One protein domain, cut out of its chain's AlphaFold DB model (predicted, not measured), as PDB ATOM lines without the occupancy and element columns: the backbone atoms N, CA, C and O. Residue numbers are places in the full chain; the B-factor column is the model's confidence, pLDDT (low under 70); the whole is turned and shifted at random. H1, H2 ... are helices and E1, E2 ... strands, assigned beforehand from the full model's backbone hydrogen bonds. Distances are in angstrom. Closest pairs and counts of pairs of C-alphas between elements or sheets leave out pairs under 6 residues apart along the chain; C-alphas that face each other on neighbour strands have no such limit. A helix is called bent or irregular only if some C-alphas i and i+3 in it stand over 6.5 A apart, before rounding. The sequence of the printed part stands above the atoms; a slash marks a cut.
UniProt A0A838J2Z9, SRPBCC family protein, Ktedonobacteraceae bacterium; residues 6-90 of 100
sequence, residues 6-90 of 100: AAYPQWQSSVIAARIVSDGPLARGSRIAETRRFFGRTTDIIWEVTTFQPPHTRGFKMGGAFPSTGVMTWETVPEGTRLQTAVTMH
ATOM      1  N   ALA A   6     351.766 233.648 195.531       94.62
ATOM      2  CA  ALA A   6     353.205 233.585 195.302       94.62
ATOM      3  C   ALA A   6     353.775 234.949 194.873       94.62
ATOM      4  O   ALA A   6     354.925 235.260 195.174       94.62
ATOM      5  N   ALA A   7     352.958 235.791 194.230       95.06
ATOM      6  CA  ALA A   7     353.338 237.141 193.828       95.06
ATOM      7  C   ALA A   7     353.193 238.191 194.945       95.06
ATOM      8  O   ALA A   7     353.632 239.324 194.760       95.06
ATOM      9  N   TYR A   8     352.596 237.868 196.100       95.06
ATOM     10  CA  TYR A   8     352.372 238.839 197.186       95.06
ATOM     11  C   TYR A   8     353.631 239.591 197.639       95.06
ATOM     12  O   TYR A   8     353.553 240.816 197.761       95.06
ATOM     13  N   PRO A   9     354.794 238.935 197.834       95.50
ATOM     14  CA  PRO A   9     356.006 239.626 198.277       95.50
ATOM     15  C   PRO A   9     356.477 240.737 197.329       95.50
ATOM     16  O   PRO A   9     357.217 241.623 197.742       95.50
ATOM     17  N   GLN A  10     356.047 240.712 196.062       95.12
ATOM     18  CA  GLN A  10     356.448 241.702 195.060       95.12
ATOM     19  C   GLN A  10     355.780 243.067 195.270       95.12
ATOM     20  O   GLN A  10     356.308 244.079 194.822       95.12
ATOM     21  N   TRP A  11     354.619 243.108 195.931       90.19
ATOM     22  CA  TRP A  11     353.810 244.329 196.052       90.19
ATOM     23  C   TRP A  11     353.278 244.587 197.465       90.19
ATOM     24  O   TRP A  11     352.858 245.703 197.767       90.19
ATOM     25  N   GLN A  12     353.316 243.595 198.354       92.25
ATOM     26  CA  GLN A  12     352.961 243.747 199.757       92.25
ATOM     27  C   GLN A  12     354.201 243.541 200.626       92.25
ATOM     28  O   GLN A  12     354.494 242.434 201.062       92.25
ATOM     29  N   SER A  13     354.908 244.632 200.924       91.69
ATOM     30  CA  SER A  13     356.210 244.630 201.615       91.69
ATOM     31  C   SER A  13     356.243 243.907 202.968       91.69
ATOM     32  O   SER A  13     357.304 243.466 203.408       91.69
ATOM     33  N   SER A  14     355.099 243.773 203.648       92.50
ATOM     34  CA  SER A  14     355.018 243.012 204.896       92.50
ATOM     35  C   SER A  14     355.030 241.493 204.691       92.50
ATOM     36  O   SER A  14     355.289 240.776 205.648       92.50
ATOM     37  N   VAL A  15     354.740 240.985 203.491       95.56
ATOM     38  CA  VAL A  15     354.679 239.546 203.195       95.56
ATOM     39  C   VAL A  15     356.029 239.063 202.680       95.56
ATOM     40  O   VAL A  15     356.585 239.624 201.743       95.56
ATOM     41  N   ILE A  16     356.547 238.001 203.291       97.38
ATOM     42  CA  ILE A  16     357.794 237.337 202.895       97.38
ATOM     43  C   ILE A  16     357.493 236.189 201.928       97.38
ATOM     44  O   ILE A  16     358.180 236.032 200.923       97.38
ATOM     45  N   ALA A  17     356.459 235.398 202.213       97.44
ATOM     46  CA  ALA A  17     356.011 234.297 201.370       97.44
ATOM     47  C   ALA A  17     354.526 234.023 201.614       97.44
ATOM     48  O   ALA A  17     354.056 234.176 202.740       97.44
ATOM     49  N   ALA A  18     353.798 233.577 200.592       97.38
ATOM     50  CA  ALA A  18     352.431 233.095 200.752       97.38
ATOM     51  C   ALA A  18     352.104 231.986 199.745       97.38
ATOM     52  O   ALA A  18     352.585 232.000 198.611       97.38
ATOM     53  N   ARG A  19     351.286 231.012 200.157       97.12
ATOM     54  CA  ARG A  19     350.815 229.914 199.298       97.12
ATOM     55  C   ARG A  19     349.479 229.350 199.772       97.12
ATOM     56  O   ARG A  19     349.206 229.318 200.971       97.12
ATOM     57  N   ILE A  20     348.676 228.853 198.835       97.44
ATOM     58  CA  ILE A  20     347.486 228.053 199.154       97.44
ATOM     59  C   ILE A  20     347.957 226.705 199.710       97.44
ATOM     60  O   ILE A  20     348.887 226.107 199.175       97.44
ATOM     61  N   VAL A  21     347.336 226.253 200.797       97.88
ATOM     62  CA  VAL A  21     347.631 224.964 201.450       97.88
ATOM     63  C   VAL A  21     346.407 224.053 201.558       97.88
ATOM     64  O   VAL A  21     346.514 222.941 202.058       97.88
ATOM     65  N   SER A  22     345.239 224.523 201.121       97.50
ATOM     66  CA  SER A  22     344.057 223.686 200.911       97.50
ATOM     67  C   SER A  22     344.074 223.051 199.525       97.50
ATOM     68  O   SER A  22     344.589 223.656 198.586       97.50
ATOM     69  N   ASP A  23     343.419 221.904 199.387       95.62
ATOM     70  CA  ASP A  23     343.271 221.232 198.099       95.62
ATOM     71  C   ASP A  23     342.386 222.017 197.122       95.62
ATOM     72  O   ASP A  23     341.423 222.686 197.507       95.62
ATOM     73  N   GLY A  24     342.698 221.867 195.835       94.12
ATOM     74  CA  GLY A  24     341.926 222.428 194.732       94.12
ATOM     75  C   GLY A  24     342.163 223.922 194.467       94.12
ATOM     76  O   GLY A  24     343.041 224.553 195.060       94.12
ATOM     77  N   PRO A  25     341.404 224.498 193.517       94.06
ATOM     78  CA  PRO A  25     341.476 225.919 193.197       94.06
ATOM     79  C   PRO A  25     341.066 226.811 194.375       94.06
ATOM     80  O   PRO A  25     340.337 226.392 195.275       94.06
ATOM     81  N   LEU A  26     341.477 228.081 194.329       95.44
ATOM     82  CA  LEU A  26     341.058 229.085 195.306       95.44
ATOM     83  C   LEU A  26     339.527 229.221 195.335       95.44
ATOM     84  O   LEU A  26     338.904 229.553 194.328       95.44
ATOM     85  N   ALA A  27     338.940 229.019 196.510       96.19
ATOM     86  CA  ALA A  27     337.511 229.119 196.763       96.19
ATOM     87  C   ALA A  27     337.244 229.579 198.206       96.19
ATOM     88  O   ALA A  27     338.154 229.746 199.023       96.19
ATOM     89  N   ARG A  28     335.967 229.775 198.550       97.62
ATOM     90  CA  ARG A  28     335.565 229.919 199.955       97.62
ATOM     91  C   ARG A  28     335.986 228.669 200.738       97.62
ATOM     92  O   ARG A  28     335.722 227.557 200.294       97.62
ATOM     93  N   GLY A  29     336.590 228.865 201.905       97.88
ATOM     94  CA  GLY A  29     337.140 227.807 202.752       97.88
ATOM     95  C   GLY A  29     338.593 227.444 202.434       97.88
ATOM     96  O   GLY A  29     339.212 226.714 203.208       97.88
ATOM     97  N   SER A  30     339.172 227.967 201.343       98.31
ATOM     98  CA  SER A  30     340.597 227.783 201.071       98.31
ATOM     99  C   SER A  30     341.451 228.376 202.188       98.31
ATOM    100  O   SER A  30     341.115 229.415 202.767       98.31
ATOM    101  N   ARG A  31     342.582 227.726 202.462       98.06
ATOM    102  CA  ARG A  31     343.538 228.138 203.493       98.06
ATOM    103  C   ARG A  31     344.834 228.590 202.856       98.06
ATOM    104  O   ARG A  31     345.339 227.935 201.945       98.06
ATOM    105  N   ILE A  32     345.364 229.700 203.348       97.69
ATOM    106  CA  ILE A  32     346.599 230.299 202.862       97.69
ATOM    107  C   ILE A  32     347.584 230.324 204.021       97.69
ATOM    108  O   ILE A  32     347.266 230.841 205.092       97.69
ATOM    109  N   ALA A  33     348.765 229.755 203.795       97.00
ATOM    110  CA  ALA A  33     349.907 229.917 204.678       97.00
ATOM    111  C   ALA A  33     350.705 231.141 204.227       97.00
ATOM    112  O   ALA A  33     351.028 231.263 203.044       97.00
ATOM    113  N   GLU A  34     351.022 232.028 205.163       95.94
ATOM    114  CA  GLU A  34     351.738 233.275 204.909       95.94
ATOM    115  C   GLU A  34     352.797 233.496 205.988       95.94
ATOM    116  O   GLU A  34     352.513 233.414 207.180       95.94
ATOM    117  N   THR A  35     354.016 233.807 205.561       95.94
ATOM    118  CA  THR A  35     355.088 234.303 206.424       95.94
ATOM    119  C   THR A  35     355.146 235.810 206.247       95.94
ATOM    120  O   THR A  35     355.311 236.295 205.124       95.94
ATOM    121  N   ARG A  36     355.024 236.573 207.336       93.88
ATOM    122  CA  ARG A  36     354.977 238.039 207.266       93.88
ATOM    123  C   ARG A  36     355.744 238.724 208.384       93.88
ATOM    124  O   ARG A  36     355.887 238.189 209.478       93.88
ATOM    125  N   ARG A  37     356.176 239.956 208.124       92.88
ATOM    126  CA  ARG A  37     356.676 240.888 209.134       92.88
ATOM    127  C   ARG A  37     355.507 241.618 209.772       92.88
ATOM    128  O   ARG A  37     354.749 242.314 209.095       92.88
ATOM    129  N   PHE A  38     355.375 241.474 211.081       84.94
ATOM    130  CA  PHE A  38     354.344 242.122 211.868       84.94
ATOM    131  C   PHE A  38     354.919 242.561 213.217       84.94
ATOM    132  O   PHE A  38     355.575 241.776 213.895       84.94
ATOM    133  N   PHE A  39     354.738 243.837 213.577       83.50
ATOM    134  CA  PHE A  39     355.338 244.453 214.775       83.50
ATOM    135  C   PHE A  39     356.842 244.157 214.958       83.50
ATOM    136  O   PHE A  39     357.305 243.842 216.050       83.50
ATOM    137  N   GLY A  40     357.617 244.227 213.869       86.00
ATOM    138  CA  GLY A  40     359.068 243.998 213.898       86.00
ATOM    139  C   GLY A  40     359.497 242.534 214.041       86.00
ATOM    140  O   GLY A  40     360.692 242.261 214.064       86.00
ATOM    141  N   ARG A  41     358.552 241.586 214.094       88.50
ATOM    142  CA  ARG A  41     358.819 240.143 214.149       88.50
ATOM    143  C   ARG A  41     358.356 239.460 212.869       88.50
ATOM    144  O   ARG A  41     357.409 239.909 212.226       88.50
ATOM    145  N   THR A  42     359.030 238.378 212.498       93.75
ATOM    146  CA  THR A  42     358.542 237.464 211.462       93.75
ATOM    147  C   THR A  42     357.594 236.466 212.111       93.75
ATOM    148  O   THR A  42     357.954 235.845 213.109       93.75
ATOM    149  N   THR A  43     356.405 236.314 211.540       91.00
ATOM    150  CA  THR A  43     355.359 235.426 212.045       91.00
ATOM    151  C   THR A  43     354.790 234.611 210.897       91.00
ATOM    152  O   THR A  43     354.450 235.168 209.849       91.00
ATOM    153  N   ASP A  44     354.638 233.313 211.128       93.62
ATOM    154  CA  ASP A  44     353.886 232.423 210.253       93.62
ATOM    155  C   ASP A  44     352.420 232.396 210.681       93.62
ATOM    156  O   ASP A  44     352.090 232.223 211.857       93.62
ATOM    157  N   ILE A  45     351.528 232.584 209.715       93.31
ATOM    158  CA  ILE A  45     350.084 232.587 209.919       93.31
ATOM    159  C   ILE A  45     349.405 231.666 208.908       93.31
ATOM    160  O   ILE A  45     349.869 231.478 207.783       93.31
ATOM    161  N   ILE A  46     348.257 231.128 209.314       95.81
ATOM    162  CA  ILE A  46     347.290 230.523 208.402       95.81
ATOM    163  C   ILE A  46     345.994 231.310 208.522       95.81
ATOM    164  O   ILE A  46     345.486 231.535 209.625       95.81
ATOM    165  N   TRP A  47     345.456 231.718 207.383       96.50
ATOM    166  CA  TRP A  47     344.170 232.393 207.305       96.50
ATOM    167  C   TRP A  47     343.260 231.710 206.283       96.50
ATOM    168  O   TRP A  47     343.711 231.002 205.382       96.50
ATOM    169  N   GLU A  48     341.956 231.881 206.472       98.25
ATOM    170  CA  GLU A  48     340.908 231.237 205.681       98.25
ATOM    171  C   GLU A  48     340.176 232.261 204.817       98.25
ATOM    172  O   GLU A  48     339.882 233.370 205.269       98.25
ATOM    173  N   VAL A  49     339.843 231.876 203.587       98.06
ATOM    174  CA  VAL A  49     338.988 232.651 202.684       98.06
ATOM    175  C   VAL A  49     337.525 232.503 203.094       98.06
ATOM    176  O   VAL A  49     336.946 231.427 202.976       98.06
ATOM    177  N   THR A  50     336.882 233.588 203.520       98.25
ATOM    178  CA  THR A  50     335.485 233.554 204.002       98.25
ATOM    179  C   THR A  50     334.456 233.878 202.923       98.25
ATOM    180  O   THR A  50     333.322 233.401 202.984       98.25
ATOM    181  N   THR A  51     334.846 234.634 201.898       97.19
ATOM    182  CA  THR A  51     334.064 234.863 200.677       97.19
ATOM    183  C   THR A  51     335.004 234.890 199.481       97.19
ATOM    184  O   THR A  51     336.156 235.306 199.606       97.19
ATOM    185  N   PHE A  52     334.529 234.443 198.320       96.94
ATOM    186  CA  PHE A  52     335.292 234.528 197.081       96.94
ATOM    187  C   PHE A  52     334.349 234.657 195.889       96.94
ATOM    188  O   PHE A  52     333.620 233.722 195.568       96.94
ATOM    189  N   GLN A  53     334.335 235.835 195.270       94.69
ATOM    190  CA  GLN A  53     333.543 236.143 194.081       94.69
ATOM    191  C   GLN A  53     334.422 236.973 193.138       94.69
ATOM    192  O   GLN A  53     334.339 238.203 193.139       94.69
ATOM    193  N   PRO A  54     335.344 236.340 192.396       88.88
ATOM    194  CA  PRO A  54     336.175 237.056 191.440       88.88
ATOM    195  C   PRO A  54     335.321 237.606 190.277       88.88
ATOM    196  O   PRO A  54     334.345 236.964 189.892       88.88
ATOM    197  N   PRO A  55     335.681 238.767 189.702       89.00
ATOM    198  CA  PRO A  55     336.808 239.625 190.064       89.00
ATOM    199  C   PRO A  55     336.443 240.697 191.109       89.00
ATOM    200  O   PRO A  55     337.104 241.720 191.144       89.00
ATOM    201  N   HIS A  56     335.409 240.508 191.937       91.88
ATOM    202  CA  HIS A  56     334.811 241.581 192.746       91.88
ATOM    203  C   HIS A  56     335.186 241.579 194.227       91.88
ATOM    204  O   HIS A  56     335.375 242.646 194.805       91.88
ATOM    205  N   THR A  57     335.267 240.413 194.875       95.69
ATOM    206  CA  THR A  57     335.515 240.373 196.324       95.69
ATOM    207  C   THR A  57     336.194 239.104 196.828       95.69
ATOM    208  O   THR A  57     335.989 238.000 196.305       95.69
ATOM    209  N   ARG A  58     336.974 239.270 197.901       96.50
ATOM    210  CA  ARG A  58     337.468 238.195 198.760       96.50
ATOM    211  C   ARG A  58     337.449 238.611 200.223       96.50
ATOM    212  O   ARG A  58     338.045 239.615 200.610       96.50
ATOM    213  N   GLY A  59     336.851 237.767 201.046       97.56
ATOM    214  CA  GLY A  59     336.894 237.853 202.495       97.56
ATOM    215  C   GLY A  59     338.001 236.984 203.074       97.56
ATOM    216  O   GLY A  59     338.360 235.955 202.499       97.56
ATOM    217  N   PHE A  60     338.519 237.371 204.234       97.06
ATOM    218  CA  PHE A  60     339.418 236.532 205.013       97.06
ATOM    219  C   PHE A  60     339.050 236.526 206.495       97.06
ATOM    220  O   PHE A  60     338.431 237.458 207.018       97.06
ATOM    221  N   LYS A  61     339.477 235.466 207.177       96.62
ATOM    222  CA  LYS A  61     339.515 235.359 208.631       96.62
ATOM    223  C   LYS A  61     340.865 234.796 209.048       96.62
ATOM    224  O   LYS A  61     341.305 233.772 208.535       96.62
ATOM    225  N   MET A  62     341.494 235.451 210.011       93.81
ATOM    226  CA  MET A  62     342.754 235.048 210.617       93.81
ATOM    227  C   MET A  62     342.555 234.876 212.125       93.81
ATOM    228  O   MET A  62     341.880 235.682 212.766       93.81
ATOM    229  N   GLY A  63     343.113 233.801 212.681       87.44
ATOM    230  CA  GLY A  63     343.154 233.552 214.124       87.44
ATOM    231  C   GLY A  63     344.462 234.026 214.769       87.44
ATOM    232  O   GLY A  63     345.148 234.901 214.249       87.44
ATOM    233  N   GLY A  64     344.830 233.416 215.897       81.88
ATOM    234  CA  GLY A  64     346.124 233.637 216.552       81.88
ATOM    235  C   GLY A  64     346.192 234.912 217.392       81.88
ATOM    236  O   GLY A  64     345.188 235.357 217.939       81.88
ATOM    237  N   ALA A  65     347.393 235.485 217.514       75.56
ATOM    238  CA  ALA A  65     347.658 236.636 218.383       75.56
ATOM    239  C   ALA A  65     346.988 237.941 217.921       75.56
ATOM    240  O   ALA A  65     346.793 238.855 218.719       75.56
ATOM    241  N   PHE A  66     346.609 238.018 216.644       81.56
ATOM    242  CA  PHE A  66     345.904 239.159 216.066       81.56
ATOM    243  C   PHE A  66     344.680 238.677 215.289       81.56
ATOM    244  O   PHE A  66     344.661 238.759 214.057       81.56
ATOM    245  N   PRO A  67     343.654 238.144 215.983       90.06
ATOM    246  CA  PRO A  67     342.460 237.671 215.313       90.06
ATOM    247  C   PRO A  67     341.856 238.808 214.495       90.06
ATOM    248  O   PRO A  67     341.652 239.911 215.003       90.06
ATOM    249  N   SER A  68     341.585 238.558 213.223       92.94
ATOM    250  CA  SER A  68     341.044 239.576 212.330       92.94
ATOM    251  C   SER A  68     340.125 238.974 211.290       92.94
ATOM    252  O   SER A  68     340.229 237.804 210.917       92.94
ATOM    253  N   THR A  69     339.197 239.795 210.831       96.62
ATOM    254  CA  THR A  69     338.370 239.525 209.664       96.62
ATOM    255  C   THR A  69     338.499 240.699 208.718       96.62
ATOM    256  O   THR A  69     338.769 241.827 209.134       96.62
ATOM    257  N   GLY A  70     338.316 240.453 207.434       96.81
ATOM    258  CA  GLY A  70     338.293 241.546 206.486       96.81
ATOM    259  C   GLY A  70     337.688 241.156 205.163       96.81
ATOM    260  O   GLY A  70     337.508 239.977 204.857       96.81
ATOM    261  N   VAL A  71     337.370 242.182 204.389       97.06
ATOM    262  CA  VAL A  71     336.860 242.064 203.030       97.06
ATOM    263  C   VAL A  71     337.681 242.980 202.147       97.06
ATOM    264  O   VAL A  71     337.899 244.150 202.462       97.06
ATOM    265  N   MET A  72     338.144 242.417 201.044       95.31
ATOM    266  CA  MET A  72     338.808 243.123 199.972       95.31
ATOM    267  C   MET A  72     337.860 243.164 198.780       95.31
ATOM    268  O   MET A  72     337.388 242.113 198.350       95.31
ATOM    269  N   THR A  73     337.579 244.355 198.265       96.06
ATOM    270  CA  THR A  73     336.774 244.556 197.061       96.06
ATOM    271  C   THR A  73     337.608 245.164 195.947       96.06
ATOM    272  O   THR A  73     338.556 245.920 196.186       96.06
ATOM    273  N   TRP A  74     337.234 244.814 194.721       93.88
ATOM    274  CA  TRP A  74     337.884 245.259 193.502       93.88
ATOM    275  C   TRP A  74     336.830 245.737 192.514       93.88
ATOM    276  O   TRP A  74     335.832 245.058 192.263       93.88
ATOM    277  N   GLU A  75     337.071 246.910 191.947       93.19
ATOM    278  CA  GLU A  75     336.200 247.526 190.956       93.19
ATOM    279  C   GLU A  75     337.047 248.051 189.799       93.19
ATOM    280  O   GLU A  75     338.045 248.745 190.011       93.19
ATOM    281  N   THR A  76     336.657 247.714 188.572       91.62
ATOM    282  CA  THR A  76     337.251 248.313 187.376       91.62
ATOM    283  C   THR A  76     336.740 249.739 187.235       91.62
ATOM    284  O   THR A  76     335.535 249.967 187.180       91.62
ATOM    285  N   VAL A  77     337.660 250.690 187.138       94.38
ATOM    286  CA  VAL A  77     337.390 252.111 186.900       94.38
ATOM    287  C   VAL A  77     338.118 252.548 185.622       94.38
ATOM    288  O   VAL A  77     339.043 251.850 185.204       94.38
ATOM    289  N   PRO A  78     337.753 253.673 184.975       95.12
ATOM    290  CA  PRO A  78     338.360 254.073 183.698       95.12
ATOM    291  C   PRO A  78     339.897 254.131 183.707       95.12
ATOM    292  O   PRO A  78     340.533 253.822 182.706       95.12
ATOM    293  N   GLU A  79     340.490 254.478 184.849       93.88
ATOM    294  CA  GLU A  79     341.939 254.646 185.022       93.88
ATOM    295  C   GLU A  79     342.643 253.399 185.596       93.88
ATOM    296  O   GLU A  79     343.846 253.431 185.847       93.88
ATOM    297  N   GLY A  80     341.923 252.293 185.826       91.81
ATOM    298  CA  GLY A  80     342.511 251.054 186.340       91.81
ATOM    299  C   GLY A  80     341.596 250.268 187.276       91.81
ATOM    300  O   GLY A  80     340.444 249.976 186.963       91.81
ATOM    301  N   THR A  81     342.118 249.866 188.434       91.19
ATOM    302  CA  THR A  81     341.370 249.076 189.422       91.19
ATOM    303  C   THR A  81     341.378 249.775 190.767       91.19
ATOM    304  O   THR A  81     342.435 250.019 191.348       91.19
ATOM    305  N   ARG A  82     340.188 250.045 191.302       92.50
ATOM    306  CA  ARG A  82     340.030 250.495 192.679       92.50
ATOM    307  C   ARG A  82     340.054 249.283 193.602       92.50
ATOM    308  O   ARG A  82     339.217 248.391 193.494       92.50
ATOM    309  N   LEU A  83     341.014 249.276 194.520       92.12
ATOM    310  CA  LEU A  83     341.141 248.294 195.591       92.12
ATOM    311  C   LEU A  83     340.681 248.930 196.903       92.12
ATOM    312  O   LEU A  83     341.246 249.937 197.328       92.12
ATOM    313  N   GLN A  84     339.714 248.318 197.578       94.88
ATOM    314  CA  GLN A  84     339.349 248.694 198.940       94.88
ATOM    315  C   GLN A  84     339.502 247.488 199.859       94.88
ATOM    316  O   GLN A  84     339.105 246.379 199.523       94.88
ATOM    317  N   THR A  85     340.100 247.703 201.028       93.88
ATOM    318  CA  THR A  85     340.235 246.669 202.056       93.88
ATOM    319  C   THR A  85     339.681 247.206 203.365       93.88
ATOM    320  O   THR A  85     340.155 248.222 203.863       93.88
ATOM    321  N   ALA A  86     338.684 246.522 203.919       96.19
ATOM    322  CA  ALA A  86     338.170 246.771 205.258       96.19
ATOM    323  C   ALA A  86     338.632 245.636 206.176       96.19
ATOM    324  O   ALA A  86     338.437 244.466 205.844       96.19
ATOM    325  N   VAL A  87     339.251 245.973 207.308       94.88
ATOM    326  CA  VAL A  87     339.773 244.997 208.274       94.88
ATOM    327  C   VAL A  87     339.277 245.348 209.669       94.88
ATOM    328  O   VAL A  87     339.469 246.468 210.135       94.88
ATOM    329  N   THR A  88     338.703 244.363 210.348       94.88
ATOM    330  CA  THR A  88     338.388 244.423 211.772       94.88
ATOM    331  C   THR A  88     339.400 243.570 212.520       94.88
ATOM    332  O   THR A  88     339.480 242.358 212.316       94.88
ATOM    333  N   MET A  89     340.180 244.198 213.395       90.06
ATOM    334  CA  MET A  89     341.115 243.510 214.283       90.06
ATOM    335  C   MET A  89     340.502 243.375 215.673       90.06
ATOM    336  O   MET A  89     340.098 244.358 216.287       90.06
ATOM    337  N   HIS A  90     340.480 242.155 216.195       83.06
ATOM    338  CA  HIS A  90     340.023 241.849 217.542       83.06
ATOM    339  C   HIS A  90     341.235 241.653 218.448       83.06
ATOM    340  O   HIS A  90     341.547 240.533 218.857       83.06
TER     341      HIS A  90
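Overview. This is residues 6 to 90 of the 100 residues of the protein "SRPBCC family protein" of Ktedonobacteraceae bacterium (UniProt A0A838J2Z9). A single antiparallel sheet of six strands, twisted and curled like part of a barrel, makes nearly the whole model; it is not closed, for its edge strands E1 and E6 stay apart, and the short helix H1 sits beside E1 at one edge. The long strand E3 bends in the sheet, its first part beside E2 and its last part beside E4, and the hairpin of E5 and E6 reaches out to one far end of the model at Pro 78. The printed part has 85 residues, with one named helix followed by six named strands, H1 E1 E2 E3 E4 E5 E6, and the order across the sheet is E1 - E2 - E3 - E4 - E5 - E6; the class is mostly strand. The whole is compact, with a radius of gyration of the C-alphas of 13.4 A and spans of 39 by 28 by 26 A.

Arrangement. The printed part begins with H1, residues 6 to 10, and a tight link takes it to E1, residues 15 to 20; their closest C-alphas are those of Pro 9 and Val 15, 5.1 A apart. H1 is on the sheet and only just at the sheet's level, with a height over the sheet of 3.7 A. H1 is irregular, with C-alphas 6 and 9 standing 7.3 A apart; its one O i to N i+4 pair is not within hydrogen-bond range, 0 of 1, while 1 of 2 O i to N i+3 pairs is. E1 and E2, residues 31 to 38, form a hairpin, antiparallel at 174 degrees, with N 19 and O 33 within hydrogen-bond range at 2.9 A. E2 bends by 59 degrees at residue 35. E2 and E3, residues 41 to 53, form the next hairpin, antiparallel at 139 degrees, with N 34 and O 45 at 2.9 A and N 43 and O 36 at 2.8 A. E3 bends by 64 degrees at residue 50. Its hairpin with E4, residues 57 to 62, is also antiparallel at 139 degrees, with N 48 and O 61 at 2.9 A. E4 and E5, residues 68 to 77, form a hairpin, antiparallel at 163 degrees, with N 60 and O 70 at 2.9 A. E5 and E6, residues 80 to 89, form the last hairpin, antiparallel at 167 degrees, with N 77 and O 80 at 2.9 A and N 88 and O 69 at 2.8 A. The six strands are a meander, each the antiparallel neighbour of the one before. From edge to edge the strands' lines turn by 87 degrees and the way across the sheet by 98 degrees. Among the pairs that are apart are E1 and E6, E2 and E5, and E3 and E6.

Along the chain. H1 begins at C-alpha 6 at (353.205, 233.585, 195.302) and measures 8.7 A from first to last C-alpha. E1 measures 14.1 A and E2 19.6 A. E3, the longest strand with 13 residues, measures 32.5 A and ends at C-alpha 53 at (333.543, 236.143, 194.081). E4 measures 16.9 A, E5 28.6 A and E6 29.0 A, the last ending at C-alpha 89 at (341.115, 243.510, 214.283).

Size, cuts and confidence. The two C-alphas farthest apart are those of Ala 65 and Pro 78, at 39.9 A. The first and last printed C-alphas, of Ala 6 and His 90, are 27.1 A apart. The sheet's C-alphas lie up to 11.6 A off the best plane through them. The printed part has no cut and no long link; the link from E1 to E2, 10 residues, is short, and the others are tight. The mean pLDDT of the printed part is 93.7, and no printed residue is under 70.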